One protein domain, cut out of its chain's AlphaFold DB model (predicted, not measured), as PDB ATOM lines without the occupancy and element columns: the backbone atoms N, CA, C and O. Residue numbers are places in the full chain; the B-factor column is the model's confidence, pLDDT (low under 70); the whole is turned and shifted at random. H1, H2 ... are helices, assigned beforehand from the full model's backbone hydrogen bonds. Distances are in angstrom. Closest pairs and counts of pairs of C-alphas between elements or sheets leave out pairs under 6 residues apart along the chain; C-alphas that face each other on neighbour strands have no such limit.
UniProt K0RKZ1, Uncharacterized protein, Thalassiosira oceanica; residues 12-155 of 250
ATOM      1  N   LYS A  12     213.910 136.661 167.184       92.62
ATOM      2  CA  LYS A  12     213.629 137.409 165.947       92.62
ATOM      3  C   LYS A  12     212.202 137.175 165.467       92.62
ATOM      4  O   LYS A  12     211.532 138.135 165.080       92.62
ATOM      5  N   ASP A  13     211.719 135.940 165.536       92.75
ATOM      6  CA  ASP A  13     210.340 135.600 165.178       92.75
ATOM      7  C   ASP A  13     209.351 136.222 166.170       92.75
ATOM      8  O   ASP A  13     208.356 136.824 165.754       92.75
ATOM      9  N   ALA A  14     209.669 136.195 167.469       92.81
ATOM     10  CA  ALA A  14     208.875 136.860 168.501       92.81
ATOM     11  C   ALA A  14     208.779 138.380 168.266       92.81
ATOM     12  O   ALA A  14     207.685 138.951 168.265       92.81
ATOM     13  N   MET A  15     209.909 139.043 167.990       93.50
ATOM     14  CA  MET A  15     209.935 140.475 167.668       93.50
ATOM     15  C   MET A  15     209.170 140.786 166.373       93.50
ATOM     16  O   MET A  15     208.444 141.781 166.295       93.50
ATOM     17  N   THR A  16     209.292 139.925 165.362       93.31
ATOM     18  CA  THR A  16     208.564 140.065 164.097       93.31
ATOM     19  C   THR A  16     207.056 139.992 164.333       93.31
ATOM     20  O   THR A  16     206.325 140.861 163.860       93.31
ATOM     21  N   LEU A  17     206.586 139.035 165.138       92.75
ATOM     22  CA  LEU A  17     205.173 138.896 165.494       92.75
ATOM     23  C   LEU A  17     204.639 140.118 166.254       92.75
ATOM     24  O   LEU A  17     203.559 140.621 165.934       92.75
ATOM     25  N   ILE A  18     205.398 140.631 167.227       95.25
ATOM     26  CA  ILE A  18     205.056 141.869 167.948       95.25
ATOM     27  C   ILE A  18     204.913 143.032 166.960       95.25
ATOM     28  O   ILE A  18     203.952 143.801 167.028       95.25
ATOM     29  N   THR A  19     205.831 143.130 166.000       95.94
ATOM     30  CA  THR A  19     205.836 144.207 165.005       95.94
ATOM     31  C   THR A  19     204.655 144.100 164.034       95.94
ATOM     32  O   THR A  19     204.010 145.107 163.751       95.94
ATOM     33  N   ILE A  20     204.295 142.890 163.588       94.62
ATOM     34  CA  ILE A  20     203.103 142.642 162.755       94.62
ATOM     35  C   ILE A  20     201.825 143.066 163.489       94.62
ATOM     36  O   ILE A  20     200.962 143.745 162.919       94.62
ATOM     37  N   ARG A  21     201.702 142.695 164.769       95.75
ATOM     38  CA  ARG A  21     200.560 143.086 165.608       95.75
ATOM     39  C   ARG A  21     200.485 144.603 165.750       95.75
ATOM     40  O   ARG A  21     199.419 145.179 165.560       95.75
ATOM     41  N   ARG A  22     201.621 145.264 165.994       96.50
ATOM     42  CA  ARG A  22     201.712 146.730 166.069       96.50
ATOM     43  C   ARG A  22     201.292 147.405 164.762       96.50
ATOM     44  O   ARG A  22     200.514 148.352 164.820       96.50
ATOM     45  N   ALA A  23     201.745 146.905 163.612       96.62
ATOM     46  CA  ALA A  23     201.366 147.440 162.304       96.62
ATOM     47  C   ALA A  23     199.862 147.289 162.035       96.62
ATOM     48  O   ALA A  23     199.219 148.206 161.529       96.62
ATOM     49  N   SER A  24     199.287 146.152 162.432       94.88
ATOM     50  CA  SER A  24     197.846 145.906 162.323       94.88
ATOM     51  C   SER A  24     197.044 146.866 163.209       94.88
ATOM     52  O   SER A  24     196.059 147.439 162.752       94.88
ATOM     53  N   LEU A  25     197.501 147.110 164.443       94.31
ATOM     54  CA  LEU A  25     196.892 148.092 165.345       94.31
ATOM     55  C   LEU A  25     196.990 149.520 164.802       94.31
ATOM     56  O   LEU A  25     196.014 150.257 164.877       94.31
ATOM     57  N   ASP A  26     198.125 149.910 164.216       95.81
ATOM     58  CA  ASP A  26     198.250 151.216 163.556       95.81
ATOM     59  C   ASP A  26     197.256 151.347 162.396       95.81
ATOM     60  O   ASP A  26     196.548 152.343 162.292       95.81
ATOM     61  N   ALA A  27     197.134 150.323 161.548       94.44
ATOM     62  CA  ALA A  27     196.188 150.356 160.436       94.44
ATOM     63  C   ALA A  27     194.726 150.523 160.898       94.44
ATOM     64  O   ALA A  27     193.946 151.181 160.207       94.44
ATOM     65  N   LEU A  28     194.364 149.967 162.061       89.81
ATOM     66  CA  LEU A  28     193.047 150.143 162.683       89.81
ATOM     67  C   LEU A  28     192.882 151.536 163.309       89.81
ATOM     68  O   LEU A  28     191.866 152.187 163.079       89.81
ATOM     69  N   TRP A  29     193.896 152.032 164.028       86.50
ATOM     70  CA  TRP A  29     193.900 153.366 164.653       86.50
ATOM     71  C   TRP A  29     193.951 154.533 163.664       86.50
ATOM     72  O   TRP A  29     193.828 155.687 164.059       86.50
ATOM     73  N   ALA A  30     194.079 154.261 162.369       89.81
ATOM     74  CA  ALA A  30     193.899 155.265 161.328       89.81
ATOM     75  C   ALA A  30     192.453 155.786 161.209       89.81
ATOM     76  O   ALA A  30     192.215 156.738 160.462       89.81
ATOM     77  N   ARG A  31     191.488 155.140 161.876       86.81
ATOM     78  CA  ARG A  31     190.059 155.469 161.853       86.81
ATOM     79  C   ARG A  31     189.533 155.723 163.258       86.81
ATOM     80  O   ARG A  31     190.058 155.193 164.232       86.81
ATOM     81  N   GLU A  32     188.459 156.500 163.331       87.56
ATOM     82  CA  GLU A  32     187.743 156.709 164.583       87.56
ATOM     83  C   GLU A  32     187.135 155.389 165.084       87.56
ATOM     84  O   GLU A  32     186.590 154.622 164.275       87.56
ATOM     85  N   PRO A  33     187.183 155.110 166.401       86.75
ATOM     86  CA  PRO A  33     186.640 153.877 166.972       86.75
ATOM     87  C   PRO A  33     185.178 153.624 166.584       86.75
ATOM     88  O   PRO A  33     184.827 152.503 166.213       86.75
ATOM     89  N   GLY A  34     184.353 154.678 166.574       89.88
ATOM     90  CA  GLY A  34     182.944 154.602 166.184       89.88
ATOM     91  C   GLY A  34     182.745 154.163 164.732       89.88
ATOM     92  O   GLY A  34     181.857 153.363 164.450       89.88
ATOM     93  N   THR A  35     183.616 154.589 163.810       88.75
ATOM     94  CA  THR A  35     183.570 154.133 162.411       88.75
ATOM     95  C   THR A  35     183.893 152.645 162.293       88.75
ATOM     96  O   THR A  35     183.236 151.925 161.540       88.75
ATOM     97  N   VAL A  36     184.904 152.159 163.022       86.88
ATOM     98  CA  VAL A  36     185.299 150.741 162.982       86.88
ATOM     99  C   VAL A  36     184.191 149.862 163.561       86.88
ATOM    100  O   VAL A  36     183.792 148.884 162.928       86.88
ATOM    101  N   GLN A  37     183.661 150.238 164.728       89.81
ATOM    102  CA  GLN A  37     182.570 149.521 165.382       89.81
ATOM    103  C   GLN A  37     181.292 149.552 164.539       89.81
ATOM    104  O   GLN A  37     180.702 148.502 164.297       89.81
ATOM    105  N   GLY A  38     180.906 150.724 164.030       94.00
ATOM    106  CA  GLY A  38     179.717 150.888 163.196       94.00
ATOM    107  C   GLY A  38     179.765 150.038 161.926       94.00
ATOM    108  O   GLY A  38     178.785 149.367 161.607       94.00
ATOM    109  N   ASN A  39     180.915 149.988 161.246       91.25
ATOM    110  CA  ASN A  39     181.090 149.140 160.064       91.25
ATOM    111  C   ASN A  39     180.992 147.648 160.396       91.25
ATOM    112  O   ASN A  39     180.368 146.905 159.644       91.25
ATOM    113  N   LEU A  40     181.574 147.198 161.515       90.44
ATOM    114  CA  LEU A  40     181.470 145.801 161.942       90.44
ATOM    115  C   LEU A  40     180.026 145.432 162.309       90.44
ATOM    116  O   LEU A  40     179.515 144.416 161.845       90.44
ATOM    117  N   SER A  41     179.359 146.266 163.111       95.12
ATOM    118  CA  SER A  41     177.962 146.062 163.500       95.12
ATOM    119  C   SER A  41     177.043 146.009 162.282       95.12
ATOM    120  O   SER A  41     176.185 145.131 162.203       95.12
ATOM    121  N   ARG A  42     177.258 146.904 161.311       95.19
ATOM    122  CA  ARG A  42     176.522 146.917 160.046       95.19
ATOM    123  C   ARG A  42     176.799 145.662 159.221       95.19
ATOM    124  O   ARG A  42     175.848 145.003 158.834       95.19
ATOM    125  N   ALA A  43     178.058 145.259 159.044       91.31
ATOM    126  CA  ALA A  43     178.400 144.042 158.303       91.31
ATOM    127  C   ALA A  43     177.723 142.784 158.880       91.31
ATOM    128  O   ALA A  43     177.205 141.961 158.130       91.31
ATOM    129  N   VAL A  44     177.689 142.649 160.211       91.31
ATOM    130  CA  VAL A  44     177.016 141.524 160.881       91.31
ATOM    131  C   VAL A  44     175.504 141.577 160.684       91.31
ATOM    132  O   VAL A  44     174.891 140.543 160.424       91.31
ATOM    133  N   ARG A  45     174.895 142.756 160.839       93.94
ATOM    134  CA  ARG A  45     173.447 142.924 160.699       93.94
ATOM    135  C   ARG A  45     172.999 142.682 159.261       93.94
ATOM    136  O   ARG A  45     172.147 141.830 159.050       93.94
ATOM    137  N   ASP A  46     173.623 143.361 158.305       93.38
ATOM    138  CA  ASP A  46     173.263 143.293 156.890       93.38
ATOM    139  C   ASP A  46     173.408 141.849 156.371       93.38
ATOM    140  O   ASP A  46     172.520 141.343 155.690       93.38
ATOM    141  N   HIS A  47     174.467 141.128 156.774       89.88
ATOM    142  CA  HIS A  47     174.625 139.713 156.424       89.88
ATOM    143  C   HIS A  47     173.519 138.829 157.017       89.88
ATOM    144  O   HIS A  47     172.999 137.957 156.328       89.88
ATOM    145  N   ARG A  48     173.145 139.040 158.287       90.06
ATOM    146  CA  ARG A  48     172.079 138.264 158.942       90.06
ATOM    147  C   ARG A  48     170.714 138.516 158.312       90.06
ATOM    148  O   ARG A  48     169.977 137.562 158.099       90.06
ATOM    149  N   GLU A  49     170.386 139.774 158.038       93.44
ATOM    150  CA  GLU A  49     169.120 140.163 157.412       93.44
ATOM    151  C   GLU A  49     169.015 139.580 156.001       93.44
ATOM    152  O   GLU A  49     168.022 138.932 155.673       93.44
ATOM    153  N   ALA A  50     170.068 139.725 155.194       91.19
ATOM    154  CA  ALA A  50     170.077 139.204 153.834       91.19
ATOM    155  C   ALA A  50     170.037 137.666 153.807       91.19
ATOM    156  O   ALA A  50     169.262 137.100 153.046       91.19
ATOM    157  N   ALA A  51     170.782 136.978 154.679       89.06
ATOM    158  CA  ALA A  51     170.764 135.515 154.758       89.06
ATOM    159  C   ALA A  51     169.427 134.932 155.263       89.06
ATOM    160  O   ALA A  51     169.166 133.750 155.059       89.06
ATOM    161  N   ALA A  52     168.595 135.731 155.942       90.56
ATOM    162  CA  ALA A  52     167.282 135.298 156.418       90.56
ATOM    163  C   ALA A  52     166.200 135.336 155.327       90.56
ATOM    164  O   ALA A  52     165.217 134.604 155.420       90.56
ATOM    165  N   VAL A  53     166.361 136.202 154.322       93.06
ATOM    166  CA  VAL A  53     165.346 136.449 153.282       93.06
ATOM    167  C   VAL A  53     165.792 135.926 151.917       93.06
ATOM    168  O   VAL A  53     164.968 135.470 151.129       93.06
ATOM    169  N   CYS A  54     167.092 135.974 151.638       90.06
ATOM    170  CA  CYS A  54     167.673 135.613 150.355       90.06
ATOM    171  C   CYS A  54     168.425 134.282 150.448       90.06
ATOM    172  O   CYS A  54     169.107 133.995 151.433       90.06
ATOM    173  N   SER A  55     168.373 133.496 149.372       86.25
ATOM    174  CA  SER A  55     169.173 132.277 149.211       86.25
ATOM    175  C   SER A  55     170.624 132.621 148.855       86.25
ATOM    176  O   SER A  55     171.042 132.443 147.714       86.25
ATOM    177  N   LEU A  56     171.376 133.155 149.820       83.81
ATOM    178  CA  LEU A  56     172.792 133.488 149.651       83.81
ATOM    179  C   LEU A  56     173.660 132.234 149.800       83.81
ATOM    180  O   LEU A  56     173.519 131.473 150.763       83.81
ATOM    181  N   GLU A  57     174.600 132.029 148.882       74.31
ATOM    182  CA  GLU A  57     175.557 130.930 148.993       74.31
ATOM    183  C   GLU A  57     176.601 131.204 150.088       74.31
ATOM    184  O   GLU A  57     177.048 132.334 150.312       74.31
ATOM    185  N   ARG A  58     177.049 130.139 150.770       63.00
ATOM    186  CA  ARG A  58     178.148 130.172 151.753       63.00
ATOM    187  C   ARG A  58     179.491 130.412 151.036       63.00
ATOM    188  O   ARG A  58     180.316 129.514 150.925       63.00
ATOM    189  N   GLY A  59     179.703 131.620 150.524       66.94
ATOM    190  CA  GLY A  59     180.907 131.975 149.762       66.94
ATOM    191  C   GLY A  59     180.988 133.425 149.283       66.94
ATOM    192  O   GLY A  59     182.045 133.837 148.819       66.94
ATOM    193  N   GLU A  60     179.922 134.219 149.422       73.44
ATOM    194  CA  GLU A  60     179.908 135.608 148.935       73.44
ATOM    195  C   GLU A  60     180.882 136.537 149.677       73.44
ATOM    196  O   GLU A  60     181.363 137.524 149.120       73.44
ATOM    197  N   LEU A  61     181.198 136.227 150.939       80.50
ATOM    198  CA  LEU A  61     182.157 136.998 151.722       80.50
ATOM    199  C   LEU A  61     183.577 136.437 151.569       80.50
ATOM    200  O   LEU A  61     183.773 135.220 151.602       80.50
ATOM    201  N   PRO A  62     184.598 137.309 151.479       80.56
ATOM    202  CA  PRO A  62     185.974 136.868 151.326       80.56
ATOM    203  C   PRO A  62     186.442 136.086 152.558       80.56
ATOM    204  O   PRO A  62     186.333 136.550 153.695       80.56
ATOM    205  N   TYR A  63     187.044 134.919 152.326       80.06
ATOM    206  CA  TYR A  63     187.744 134.173 153.365       80.06
ATOM    207  C   TYR A  63     188.983 134.964 153.821       80.06
ATOM    208  O   TYR A  63     189.866 135.299 153.027       80.06
ATOM    209  N   LEU A  64     189.023 135.331 155.104       75.88
ATOM    210  CA  LEU A  64     190.029 136.253 155.644       75.88
ATOM    211  C   LEU A  64     191.446 135.653 155.769       75.88
ATOM    212  O   LEU A  64     192.414 136.403 155.596       75.88
ATOM    213  N   PRO A  65     191.633 134.341 156.005       76.19
ATOM    214  CA  PRO A  65     192.940 133.716 155.840       76.19
ATOM    215  C   PRO A  65     193.272 133.545 154.354       76.19
ATOM    216  O   PRO A  65     192.566 132.874 153.612       76.19
ATOM    217  N   SER A  66     194.384 134.121 153.902       75.69
ATOM    218  CA  SER A  66     194.929 133.755 152.590       75.69
ATOM    219  C   SER A  66     195.411 132.305 152.634       75.69
ATOM    220  O   SER A  66     196.150 131.979 153.567       75.69
ATOM    221  N   PRO A  67     195.095 131.457 151.642       76.94
ATOM    222  CA  PRO A  67     195.763 130.164 151.506       76.94
ATOM    223  C   PRO A  67     197.252 130.337 151.153       76.94
ATOM    224  O   PRO A  67     198.077 129.493 151.483       76.94
ATOM    225  N   GLU A  68     197.613 131.463 150.529       81.75
ATOM    226  CA  GLU A  68     198.988 131.786 150.152       81.75
ATOM    227  C   GLU A  68     199.704 132.626 151.215       81.75
ATOM    228  O   GLU A  68     199.242 133.715 151.585       81.75
ATOM    229  N   LEU A  69     200.894 132.175 151.626       80.94
ATOM    230  CA  LEU A  69     201.802 132.922 152.494       80.94
ATOM    231  C   LEU A  69     202.607 133.951 151.681       80.94
ATOM    232  O   LEU A  69     203.777 133.749 151.361       80.94
ATOM    233  N   LYS A  70     201.967 135.075 151.339       85.25
ATOM    234  CA  LYS A  70     202.578 136.176 150.577       85.25
ATOM    235  C   LYS A  70     202.323 137.529 151.232       85.25
ATOM    236  O   LYS A  70     201.249 137.788 151.776       85.25
ATOM    237  N   ASP A  71     203.296 138.434 151.128       86.94
ATOM    238  CA  ASP A  71     203.110 139.826 151.534       86.94
ATOM    239  C   ASP A  71     202.237 140.576 150.512       86.94
ATOM    240  O   ASP A  71     202.695 141.002 149.452       86.94
ATOM    241  N   ARG A  72     200.946 140.705 150.833       86.19
ATOM    242  CA  ARG A  72     199.942 141.357 149.976       86.19
ATOM    243  C   ARG A  72     199.693 142.820 150.321       86.19
ATOM    244  O   ARG A  72     198.985 143.505 149.590       86.19
ATOM    245  N   VAL A  73     200.208 143.313 151.439       88.88
ATOM    246  CA  VAL A  73     199.848 144.651 151.941       88.88
ATOM    247  C   VAL A  73     201.057 145.534 152.217       88.88
ATOM    248  O   VAL A  73     200.881 146.709 152.514       88.88
ATOM    249  N   GLY A  74     202.271 144.999 152.085       92.06
ATOM    250  CA  GLY A  74     203.493 145.691 152.477       92.06
ATOM    251  C   GLY A  74     203.811 145.514 153.955       92.06
ATOM    252  O   GLY A  74     204.375 146.411 154.577       92.06
ATOM    253  N   MET A  75     203.452 144.371 154.543       94.00
ATOM    254  CA  MET A  75     203.730 144.063 155.944       94.00
ATOM    255  C   MET A  75     205.238 144.059 156.228       94.00
ATOM    256  O   MET A  75     205.679 144.571 157.254       94.00
ATOM    257  N   THR A  76     206.053 143.562 155.298       93.75
ATOM    258  CA  THR A  76     207.519 143.605 155.408       93.75
ATOM    259  C   THR A  76     208.020 145.050 155.424       93.75
ATOM    260  O   THR A  76     208.834 145.419 156.270       93.75
ATOM    261  N   SER A  77     207.483 145.902 154.550       95.00
ATOM    262  CA  SER A  77     207.774 147.340 154.541       95.00
ATOM    263  C   SER A  77     207.343 148.015 155.849       95.00
ATOM    264  O   SER A  77     208.063 148.863 156.371       95.00
ATOM    265  N   ALA A  78     206.216 147.598 156.434       96.44
ATOM    266  CA  ALA A  78     205.724 148.132 157.702       96.44
ATOM    267  C   ALA A  78     206.652 147.759 158.867       96.44
ATOM    268  O   ALA A  78     206.909 148.589 159.741       96.44
ATOM    269  N   VAL A  79     207.233 146.553 158.844       95.88
ATOM    270  CA  VAL A  79     208.272 146.143 159.800       95.88
ATOM    271  C   VAL A  79     209.498 147.055 159.708       95.88
ATOM    272  O   VAL A  79     209.980 147.506 160.747       95.88
ATOM    273  N   TYR A  80     209.970 147.405 158.504       95.94
ATOM    274  CA  TYR A  80     211.076 148.364 158.352       95.94
ATOM    275  C   TYR A  80     210.736 149.742 158.933       95.94
ATOM    276  O   TYR A  80     211.556 150.328 159.643       95.94
ATOM    277  N   VAL A  81     209.526 150.249 158.677       96.75
ATOM    278  CA  VAL A  81     209.044 151.529 159.224       96.75
ATOM    279  C   VAL A  81     209.013 151.490 160.756       96.75
ATOM    280  O   VAL A  81     209.557 152.381 161.411       96.75
ATOM    281  N   LEU A  82     208.430 150.446 161.348       96.62
ATOM    282  CA  LEU A  82     208.333 150.322 162.803       96.62
ATOM    283  C   LEU A  82     209.698 150.126 163.461       96.62
ATOM    284  O   LEU A  82     209.969 150.741 164.493       96.62
ATOM    285  N   GLN A  83     210.592 149.351 162.852       95.44
ATOM    286  CA  GLN A  83     211.949 149.199 163.368       95.44
ATOM    287  C   GLN A  83     212.730 150.516 163.281       95.44
ATOM    288  O   GLN A  83     213.438 150.871 164.223       95.44
ATOM    289  N   ALA A  84     212.558 151.287 162.201       95.12
ATOM    290  CA  ALA A  84     213.135 152.624 162.089       95.12
ATOM    291  C   ALA A  84     212.601 153.572 163.174       95.12
ATOM    292  O   ALA A  84     213.377 154.362 163.704       95.12
ATOM    293  N   SER A  85     211.326 153.449 163.568       94.62
ATOM    294  CA  SER A  85     210.736 154.274 164.634       94.62
ATOM    295  C   SER A  85     211.380 154.089 166.012       94.62
ATOM    296  O   SER A  85     211.270 154.962 166.863       94.62
ATOM    297  N   ARG A  86     212.113 152.990 166.227       93.81
ATOM    298  CA  ARG A  86     212.815 152.711 167.489       93.81
ATOM    299  C   ARG A  86     214.189 153.373 167.593       93.81
ATOM    300  O   ARG A  86     214.799 153.309 168.655       93.81
ATOM    301  N   ARG A  87     214.686 153.992 166.517       94.44
ATOM    302  CA  ARG A  87     215.962 154.725 166.527       94.44
ATOM    303  C   ARG A  87     215.883 155.915 167.485       94.44
ATOM    304  O   ARG A  87     214.804 156.484 167.665       94.44
ATOM    305  N   ALA A  88     217.017 156.278 168.077       93.81
ATOM    306  CA  ALA A  88     217.125 157.454 168.934       93.81
ATOM    307  C   ALA A  88     216.858 158.736 168.127       93.81
ATOM    308  O   ALA A  88     217.312 158.857 166.987       93.81
ATOM    309  N   GLY A  89     216.078 159.655 168.697       89.31
ATOM    310  CA  GLY A  89     215.853 160.983 168.126       89.31
ATOM    311  C   GLY A  89     216.887 161.997 168.622       89.31
ATOM    312  O   GLY A  89     217.589 161.744 169.595       89.31
ATOM    313  N   GLN A  90     216.970 163.150 167.952       85.81
ATOM    314  CA  GLN A  90     217.887 164.235 168.332       85.81
ATOM    315  C   GLN A  90     217.377 165.030 169.545       85.81
ATOM    316  O   GLN A  90     218.134 165.287 170.471       85.81
ATOM    317  N   TYR A  91     216.089 165.387 169.547       84.06
ATOM    318  CA  TYR A  91     215.460 166.211 170.595       84.06
ATOM    319  C   TYR A  91     214.488 165.433 171.492       84.06
ATOM    320  O   TYR A  91     214.027 165.926 172.513       84.06
ATOM    321  N   VAL A  92     214.139 164.209 171.097       87.00
ATOM    322  CA  VAL A  92     213.173 163.336 171.775       87.00
ATOM    323  C   VAL A  92     213.717 161.909 171.799       87.00
ATOM    324  O   VAL A  92     214.541 161.548 170.960       87.00
ATOM    325  N   ARG A  93     213.227 161.071 172.725       89.25
ATOM    326  CA  ARG A  93     213.713 159.690 172.931       89.25
ATOM    327  C   ARG A  93     213.799 158.865 171.642       89.25
ATOM    328  O   ARG A  93     214.756 158.119 171.452       89.25
ATOM    329  N   ASN A  94     212.806 158.984 170.765       92.75
ATOM    330  CA  ASN A  94     212.723 158.240 169.512       92.75
ATOM    331  C   ASN A  94     212.514 159.179 168.324       92.75
ATOM    332  O   ASN A  94     211.926 160.248 168.471       92.75
ATOM    333  N   VAL A  95     212.971 158.772 167.138       93.38
ATOM    334  CA  VAL A  95     212.737 159.531 165.900       93.38
ATOM    335  C   VAL A  95     211.245 159.801 165.684       93.38
ATOM    336  O   VAL A  95     210.404 158.944 165.936       93.38
ATOM    337  N   GLN A  96     210.912 160.994 165.192       92.25
ATOM    338  CA  GLN A  96     209.524 161.390 164.951       92.25
ATOM    339  C   GLN A  96     208.992 160.892 163.602       92.25
ATOM    340  O   GLN A  96     209.755 160.473 162.726       92.25
ATOM    341  N   TYR A  97     207.669 160.979 163.418       93.81
ATOM    342  CA  TYR A  97     206.969 160.495 162.224       93.81
ATOM    343  C   TYR A  97     207.589 160.983 160.906       93.81
ATOM    344  O   TYR A  97     207.782 160.184 159.995       93.81
ATOM    345  N   GLU A  98     207.953 162.262 160.807       92.12
ATOM    346  CA  GLU A  98     208.531 162.848 159.587       92.12
ATOM    347  C   GLU A  98     209.862 162.203 159.173       92.12
ATOM    348  O   GLU A  98     210.166 162.074 157.988       92.12
ATOM    349  N   THR A  99     210.637 161.713 160.139       93.00
ATOM    350  CA  THR A  99     211.848 160.936 159.865       93.00
ATOM    351  C   THR A  99     211.500 159.492 159.526       93.00
ATOM    352  O   THR A  99     212.049 158.923 158.585       93.00
ATOM    353  N   VAL A 100     210.559 158.893 160.257       94.38
ATOM    354  CA  VAL A 100     210.147 157.492 160.083       94.38
ATOM    355  C   VAL A 100     209.468 157.249 158.736       94.38
ATOM    356  O   VAL A 100     209.734 156.232 158.095       94.38
ATOM    357  N   ARG A 101     208.635 158.183 158.260       94.06
ATOM    358  CA  ARG A 101     207.918 158.065 156.981       94.06
ATOM    359  C   ARG A 101     208.869 157.984 155.785       94.06
ATOM    360  O   ARG A 101     208.510 157.371 154.785       94.06
ATOM    361  N   LYS A 102     210.100 158.508 155.907       95.25
ATOM    362  CA  LYS A 102     211.143 158.373 154.874       95.25
ATOM    363  C   LYS A 102     211.439 156.907 154.559       95.25
ATOM    364  O   LYS A 102     211.814 156.608 153.432       95.25
ATOM    365  N   SER A 103     211.209 155.992 155.511       95.38
ATOM    366  CA  SER A 103     211.295 154.552 155.261       95.38
ATOM    367  C   SER A 103     210.327 154.078 154.180       95.38
ATOM    368  O   SER A 103     210.690 153.257 153.350       95.38
ATOM    369  N   ALA A 104     209.108 154.616 154.152       93.75
ATOM    370  CA  ALA A 104     208.152 154.310 153.096       93.75
ATOM    371  C   ALA A 104     208.553 154.946 151.758       93.75
ATOM    372  O   ALA A 104     208.384 154.319 150.713       93.75
ATOM    373  N   THR A 105     209.102 156.164 151.802       93.06
ATOM    374  CA  THR A 105     209.555 156.898 150.615       93.06
ATOM    375  C   THR A 105     210.696 156.181 149.904       93.06
ATOM    376  O   THR A 105     210.572 155.905 148.719       93.06
ATOM    377  N   TRP A 106     211.784 155.825 150.601       94.19
ATOM    378  CA  TRP A 106     212.910 155.167 149.924       94.19
ATOM    379  C   TRP A 106     212.516 153.790 149.381       94.19
ATOM    380  O   TRP A 106     212.950 153.437 148.290       94.19
ATOM    381  N   ILE A 107     211.657 153.040 150.089       92.75
ATOM    382  CA  ILE A 107     211.137 151.758 149.590       92.75
ATOM    383  C   ILE A 107     210.339 151.989 148.304       92.75
ATOM    384  O   ILE A 107     210.571 151.284 147.329       92.75
ATOM    385  N   GLY A 108     209.435 152.975 148.283       90.00
ATOM    386  CA  GLY A 108     208.661 153.315 147.085       90.00
ATOM    387  C   GLY A 108     209.559 153.653 145.899       90.00
ATOM    388  O   GLY A 108     209.474 153.002 144.862       90.00
ATOM    389  N   ASN A 109     210.515 154.560 146.111       90.50
ATOM    390  CA  ASN A 109     211.477 154.957 145.085       90.50
ATOM    391  C   ASN A 109     212.294 153.765 144.561       90.50
ATOM    392  O   ASN A 109     212.539 153.676 143.365       90.50
ATOM    393  N   MET A 110     212.700 152.822 145.422       90.75
ATOM    394  CA  MET A 110     213.417 151.617 144.981       90.75
ATOM    395  C   MET A 110     212.548 150.675 144.145       90.75
ATOM    396  O   MET A 110     213.052 150.066 143.205       90.75
ATOM    397  N   TYR A 111     211.260 150.538 144.470       88.12
ATOM    398  CA  TYR A 111     210.332 149.753 143.652       88.12
ATOM    399  C   TYR A 111     210.085 150.407 142.290       88.12
ATOM    400  O   TYR A 111     209.986 149.701 141.291       88.12
ATOM    401  N   GLU A 112     210.025 151.736 142.249       85.19
ATOM    402  CA  GLU A 112     209.787 152.517 141.030       85.19
ATOM    403  C   GLU A 112     211.024 152.663 140.142       85.19
ATOM    404  O   GLU A 112     210.895 152.788 138.933       85.19
ATOM    405  N   ALA A 113     212.221 152.582 140.716       87.06
ATOM    406  CA  ALA A 113     213.465 152.475 139.955       87.06
ATOM    407  C   ALA A 113     213.812 151.023 139.574       87.06
ATOM    408  O   ALA A 113     214.756 150.783 138.821       87.06
ATOM    409  N   GLY A 114     213.109 150.041 140.144       84.88
ATOM    410  CA  GLY A 114     213.410 148.623 139.987       84.88
ATOM    411  C   GLY A 114     212.711 147.975 138.792       84.88
ATOM    412  O   GLY A 114     211.781 148.519 138.207       84.88
ATOM    413  N   ALA A 115     213.093 146.730 138.496       80.31
ATOM    414  CA  ALA A 115     212.503 145.923 137.419       80.31
ATOM    415  C   ALA A 115     210.992 145.646 137.579       80.31
ATOM    416  O   ALA A 115     210.347 145.176 136.650       80.31
ATOM    417  N   ALA A 116     210.436 145.902 138.765       71.31
ATOM    418  CA  ALA A 116     209.011 145.768 139.050       71.31
ATOM    419  C   ALA A 116     208.192 147.011 138.652       71.31
ATOM    420  O   ALA A 116     206.970 146.991 138.797       71.31
ATOM    421  N   TYR A 117     208.836 148.088 138.189       76.31
ATOM    422  CA  TYR A 117     208.141 149.261 137.680       76.31
ATOM    423  C   TYR A 117     207.480 148.936 136.341       76.31
ATOM    424  O   TYR A 117     208.144 148.677 135.342       76.31
ATOM    425  N   THR A 118     206.153 148.937 136.333       65.94
ATOM    426  CA  THR A 118     205.351 148.600 135.155       65.94
ATOM    427  C   THR A 118     205.078 149.807 134.261       65.94
ATOM    428  O   THR A 118     204.764 149.611 133.093       65.94
ATOM    429  N   GLY A 119     205.165 151.040 134.784       64.88
ATOM    430  CA  GLY A 119     204.852 152.275 134.045       64.88
ATOM    431  C   GLY A 119     203.442 152.317 133.439       64.88
ATOM    432  O   GLY A 119     203.158 153.181 132.613       64.88
ATOM    433  N   ALA A 120     202.573 151.372 133.811       62.59
ATOM    434  CA  ALA A 120     201.276 151.181 133.191       62.59
ATOM    435  C   ALA A 120     200.330 152.303 133.631       62.59
ATOM    436  O   ALA A 120     200.198 152.529 134.842       62.59
ATOM    437  N   PRO A 121     199.678 153.005 132.687       59.66
ATOM    438  CA  PRO A 121     198.762 154.069 133.033       59.66
ATOM    439  C   PRO A 121     197.580 153.506 133.828       59.66
ATOM    440  O   PRO A 121     197.015 152.477 133.466       59.66
ATOM    441  N   THR A 122     197.213 154.162 134.928       61.53
ATOM    442  CA  THR A 122     196.004 153.818 135.680       61.53
ATOM    443  C   THR A 122     194.802 154.196 134.825       61.53
ATOM    444  O   THR A 122     194.554 155.378 134.603       61.53
ATOM    445  N   THR A 123     194.065 153.201 134.338       56.78
ATOM    446  CA  THR A 123     192.990 153.386 133.352       56.78
ATOM    447  C   THR A 123     191.804 154.218 133.857       56.78
ATOM    448  O   THR A 123     191.042 154.698 133.032       56.78
ATOM    449  N   ASP A 124     191.699 154.471 135.172       57.09
ATOM    450  CA  ASP A 124     190.583 155.198 135.811       57.09
ATOM    451  C   ASP A 124     191.031 156.173 136.930       57.09
ATOM    452  O   ASP A 124     190.344 156.362 137.940       57.09
ATOM    453  N   ALA A 125     192.218 156.777 136.817       56.88
ATOM    454  CA  ALA A 125     192.683 157.746 137.811       56.88
ATOM    455  C   ALA A 125     191.931 159.095 137.680       56.88
ATOM    456  O   ALA A 125     191.911 159.670 136.592       56.88
ATOM    457  N   PRO A 126     191.349 159.656 138.764       56.06
ATOM    458  CA  PRO A 126     190.898 161.049 138.755       56.06
ATOM    459  C   PRO A 126     192.087 161.982 138.451       56.06
ATOM    460  O   PRO A 126     193.221 161.619 138.765       56.06
ATOM    461  N   PRO A 127     191.868 163.198 137.916       55.72
ATOM    462  CA  PRO A 127     192.940 164.079 137.424       55.72
ATOM    463  C   PRO A 127     194.002 164.462 138.474       55.72
ATOM    464  O   PRO A 127     195.073 164.944 138.126       55.72
ATOM    465  N   THR A 128     193.726 164.239 139.759       54.94
ATOM    466  CA  THR A 128     194.637 164.470 140.891       54.94
ATOM    467  C   THR A 128     195.436 163.239 141.340       54.94
ATOM    468  O   THR A 128     196.233 163.350 142.270       54.94
ATOM    469  N   ALA A 129     195.198 162.054 140.774       58.22
ATOM    470  CA  ALA A 129     195.906 160.826 141.138       58.22
ATOM    471  C   ALA A 129     197.116 160.585 140.224       58.22
ATOM    472  O   ALA A 129     197.122 160.996 139.065       58.22
ATOM    473  N   GLU A 130     198.154 159.924 140.755       57.00
ATOM    474  CA  GLU A 130     199.315 159.553 139.944       57.00
ATOM    475  C   GLU A 130     198.857 158.707 138.746       57.00
ATOM    476  O   GLU A 130     198.110 157.744 138.938       57.00
ATOM    477  N   PRO A 131     199.294 159.036 137.520       57.78
ATOM    478  CA  PRO A 131     198.759 158.427 136.312       57.78
ATOM    479  C   PRO A 131     199.212 156.980 136.108       57.78
ATOM    480  O   PRO A 131     198.871 156.414 135.081       57.78
ATOM    481  N   PHE A 132     199.960 156.366 137.032       65.56
ATOM    482  CA  PHE A 132     200.538 155.031 136.880       65.56
ATOM    483  C   PHE A 132     200.299 154.139 138.102       65.56
ATOM    484  O   PHE A 132     200.456 154.555 139.253       65.56
ATOM    485  N   GLU A 133     199.949 152.874 137.851       66.06
ATOM    486  CA  GLU A 133     199.744 151.896 138.919       66.06
ATOM    487  C   GLU A 133     201.105 151.373 139.401       66.06
ATOM    488  O   GLU A 133     201.784 150.599 138.727       66.06
ATOM    489  N   SER A 134     201.538 151.823 140.581       73.06
ATOM    490  CA  SER A 134     202.804 151.385 141.174       73.06
ATOM    491  C   SER A 134     202.687 149.991 141.787       73.06
ATOM    492  O   SER A 134     201.846 149.740 142.653       73.06
ATOM    493  N   ALA A 135     203.619 149.103 141.434       80.31
ATOM    494  CA  ALA A 135     203.772 147.800 142.084       80.31
ATOM    495  C   ALA A 135     204.254 147.902 143.549       80.31
ATOM    496  O   ALA A 135     204.273 146.897 144.275       80.31
ATOM    497  N   SER A 136     204.643 149.104 143.999       85.81
ATOM    498  CA  SER A 136     205.212 149.325 145.323       85.81
ATOM    499  C   SER A 136     204.251 148.906 146.450       85.81
ATOM    500  O   SER A 136     203.093 149.339 146.500       85.81
ATOM    501  N   PRO A 137     204.723 148.129 147.444       88.19
ATOM    502  CA  PRO A 137     203.935 147.797 148.627       88.19
ATOM    503  C   PRO A 137     203.538 149.033 149.447       88.19
ATOM    504  O   PRO A 137     202.526 148.992 150.145       88.19
ATOM    505  N   THR A 138     204.291 150.133 149.353       90.19
ATOM    506  CA  THR A 138     204.046 151.345 150.148       90.19
ATOM    507  C   THR A 138     202.917 152.217 149.604       90.19
ATOM    508  O   THR A 138     202.369 153.022 150.355       90.19
ATOM    509  N   ARG A 139     202.503 152.019 148.342       86.50
ATOM    510  CA  ARG A 139     201.363 152.724 147.724       86.50
ATOM    511  C   ARG A 139     200.011 152.032 147.944       86.50
ATOM    512  O   ARG A 139     198.966 152.565 147.578       86.50
ATOM    513  N   ARG A 140     199.989 150.860 148.589       87.88
ATOM    514  CA  ARG A 140     198.754 150.096 148.837       87.88
ATOM    515  C   ARG A 140     197.859 150.782 149.876       87.88
ATOM    516  O   ARG A 140     198.336 151.325 150.872       87.88
ATOM    517  N   LYS A 141     196.534 150.651 149.719       89.88
ATOM    518  CA  LYS A 141     195.525 151.245 150.629       89.88
ATOM    519  C   LYS A 141     195.729 150.864 152.102       89.88
ATOM    520  O   LYS A 141     195.565 151.707 152.983       89.88
ATOM    521  N   TRP A 142     196.084 149.608 152.388       93.50
ATOM    522  CA  TRP A 142     196.379 149.172 153.759       93.50
ATOM    523  C   TRP A 142     197.616 149.879 154.322       93.50
ATOM    524  O   TRP A 142     197.587 150.339 155.461       93.50
ATOM    525  N   PHE A 143     198.665 150.035 153.511       95.06
ATOM    526  CA  PHE A 143     199.906 150.680 153.927       95.06
ATOM    527  C   PHE A 143     199.705 152.166 154.239       95.06
ATOM    528  O   PHE A 143     200.211 152.666 155.242       95.06
ATOM    529  N   ALA A 144     198.887 152.857 153.439       93.50
ATOM    530  CA  ALA A 144     198.490 154.238 153.708       93.50
ATOM    531  C   ALA A 144     197.756 154.379 155.057       93.50
ATOM    532  O   ALA A 144     198.046 155.295 155.830       93.50
ATOM    533  N   ARG A 145     196.851 153.442 155.385       94.31
ATOM    534  CA  ARG A 145     196.192 153.395 156.705       94.31
ATOM    535  C   ARG A 145     197.205 153.143 157.815       94.31
ATOM    536  O   ARG A 145     197.228 153.885 158.787       94.31
ATOM    537  N   PHE A 146     198.077 152.153 157.647       96.62
ATOM    538  CA  PHE A 146     199.163 151.880 158.584       96.62
ATOM    539  C   PHE A 146     199.998 153.140 158.875       96.62
ATOM    540  O   PHE A 146     200.124 153.525 160.037       96.62
ATOM    541  N   LEU A 147     200.497 153.841 157.849       96.00
ATOM    542  CA  LEU A 147     201.278 155.071 158.027       96.00
ATOM    543  C   LEU A 147     200.492 156.168 158.751       96.00
ATOM    544  O   LEU A 147     201.040 156.844 159.624       96.00
ATOM    545  N   ARG A 148     199.203 156.333 158.431       95.38
ATOM    546  CA  ARG A 148     198.332 157.277 159.141       95.38
ATOM    547  C   ARG A 148     198.223 156.927 160.625       95.38
ATOM    548  O   ARG A 148     198.343 157.825 161.454       95.38
ATOM    549  N   GLY A 149     198.052 155.655 160.962       95.38
ATOM    550  CA  GLY A 149     198.039 155.188 162.347       95.38
ATOM    551  C   GLY A 149     199.353 155.423 163.080       95.38
ATOM    552  O   GLY A 149     199.350 155.905 164.210       95.38
ATOM    553  N   VAL A 150     200.484 155.164 162.414       95.50
ATOM    554  CA  VAL A 150     201.819 155.472 162.947       95.50
ATOM    555  C   VAL A 150     201.929 156.962 163.276       95.50
ATOM    556  O   VAL A 150     202.372 157.300 164.372       95.50
ATOM    557  N   LYS A 151     201.475 157.848 162.375       94.75
ATOM    558  CA  LYS A 151     201.454 159.301 162.608       94.75
ATOM    559  C   LYS A 151     200.636 159.667 163.845       94.75
ATOM    560  O   LYS A 151     201.126 160.403 164.695       94.75
ATOM    561  N   LEU A 152     199.408 159.156 163.939       93.38
ATOM    562  CA  LEU A 152     198.497 159.459 165.046       93.38
ATOM    563  C   LEU A 152     199.051 158.975 166.390       93.38
ATOM    564  O   LEU A 152     199.035 159.721 167.359       93.38
ATOM    565  N   ARG A 153     199.603 157.759 166.434       92.38
ATOM    566  CA  ARG A 153     200.201 157.190 167.649       92.38
ATOM    567  C   ARG A 153     201.436 157.961 168.110       92.38
ATOM    568  O   ARG A 153     201.641 158.121 169.306       92.38
ATOM    569  N   MET A 154     202.316 158.328 167.180       91.62
ATOM    570  CA  MET A 154     203.591 158.962 167.525       91.62
ATOM    571  C   MET A 154     203.430 160.427 167.934       91.62
ATOM    572  O   MET A 154     204.269 160.932 168.674       91.62
ATOM    573  N   GLY A 155     202.396 161.104 167.431       87.25
ATOM    574  CA  GLY A 155     202.300 162.555 167.527       87.25
ATOM    575  C   GLY A 155     203.441 163.255 166.780       87.25
ATOM    576  O   GLY A 155     204.205 162.644 166.021       87.25
TER     577      GLY A 155
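AT A GLANCE: This is residues 12 to 155 of the 250 residues of an uncharacterized protein of Thalassiosira oceanica (UniProt K0RKZ1). A small cluster of crossed helices has one long arm: H1 lies across H3 and H6, and H5 runs off beside H3 with short H4 near its start. H2 leads away from the cluster, with residues 37 to 46 and 48 to 55 sticking out, and an open loop in which residues 62 to 70 stand free brings the backbone back to H3. Residues 113 to 140 form a second long loop, from the end of H5 back to H6. The printed part has 144 residues with six named helices, H1 to H6 in order, and no named strand; its class is all helix. It is loose, with a radius of gyration of the C-alphas of 18.6 A, and spans 61 by 38 by 33 A.

HOW THE PARTS SIT: H1, residues 12 to 29, touches H3, residues 75 to 85, with residues 16 to 23 alone; the closest C-alphas are those of Thr 19 and Val 79, 6.1 A apart, and the lines are about perpendicular at 88 degrees. With residues 23 to 29 alone H1 touches H6, residues 141 to 154, also about perpendicular at 88 degrees; the closest C-alphas, of Ala 27 and Phe 146, are 3.8 A apart. H2, residues 33 to 53, is close to H1 but not clearly touching: the closest C-alphas, of Leu 28 and Val 36, are 7.8 A apart. H2 touches no helix. H3 and H6 only just touch, with 3 pairs of C-alphas within 8 A, at a shallow tilt of 18 degrees, the same way; the closest C-alphas are those of Ala 78 and Phe 143, 7.4 A apart. H4, residues 97 to 100, touches H3, with the C-alphas of Ser 85 and Val 100 closest at 5.6 A. H5, residues 102 to 112, touches H3 at a tilt of 36 degrees, only just steep, opposite ways; the closest C-alphas, of Val 81 and Ser 103, are 5.5 A apart. In H1, H2, H3, H5 and H6 every O i to N i+4 pair is within hydrogen-bond range, and H4 is too short for such a pair.

IN THESE COORDINATES: H1 begins at C-alpha 12, (213.629, 137.409, 165.947), and is 25.4 A long. H2 is 30.7 A long and ends at C-alpha 53, (165.346, 136.449, 153.282). H3 and H5 are each 15.1 A long. H6 is 20.3 A long and ends at C-alpha 154, (203.591, 158.962, 167.525).

THE WHOLE: The C-alphas farthest apart, of Ser 55 and Gln 90, are 61.3 A apart. The printed part has no cut. The links H2 to H3, H3 to H4 and H5 to H6 are long. Residues 58 to 59 and 118 to 133 have pLDDT under 70.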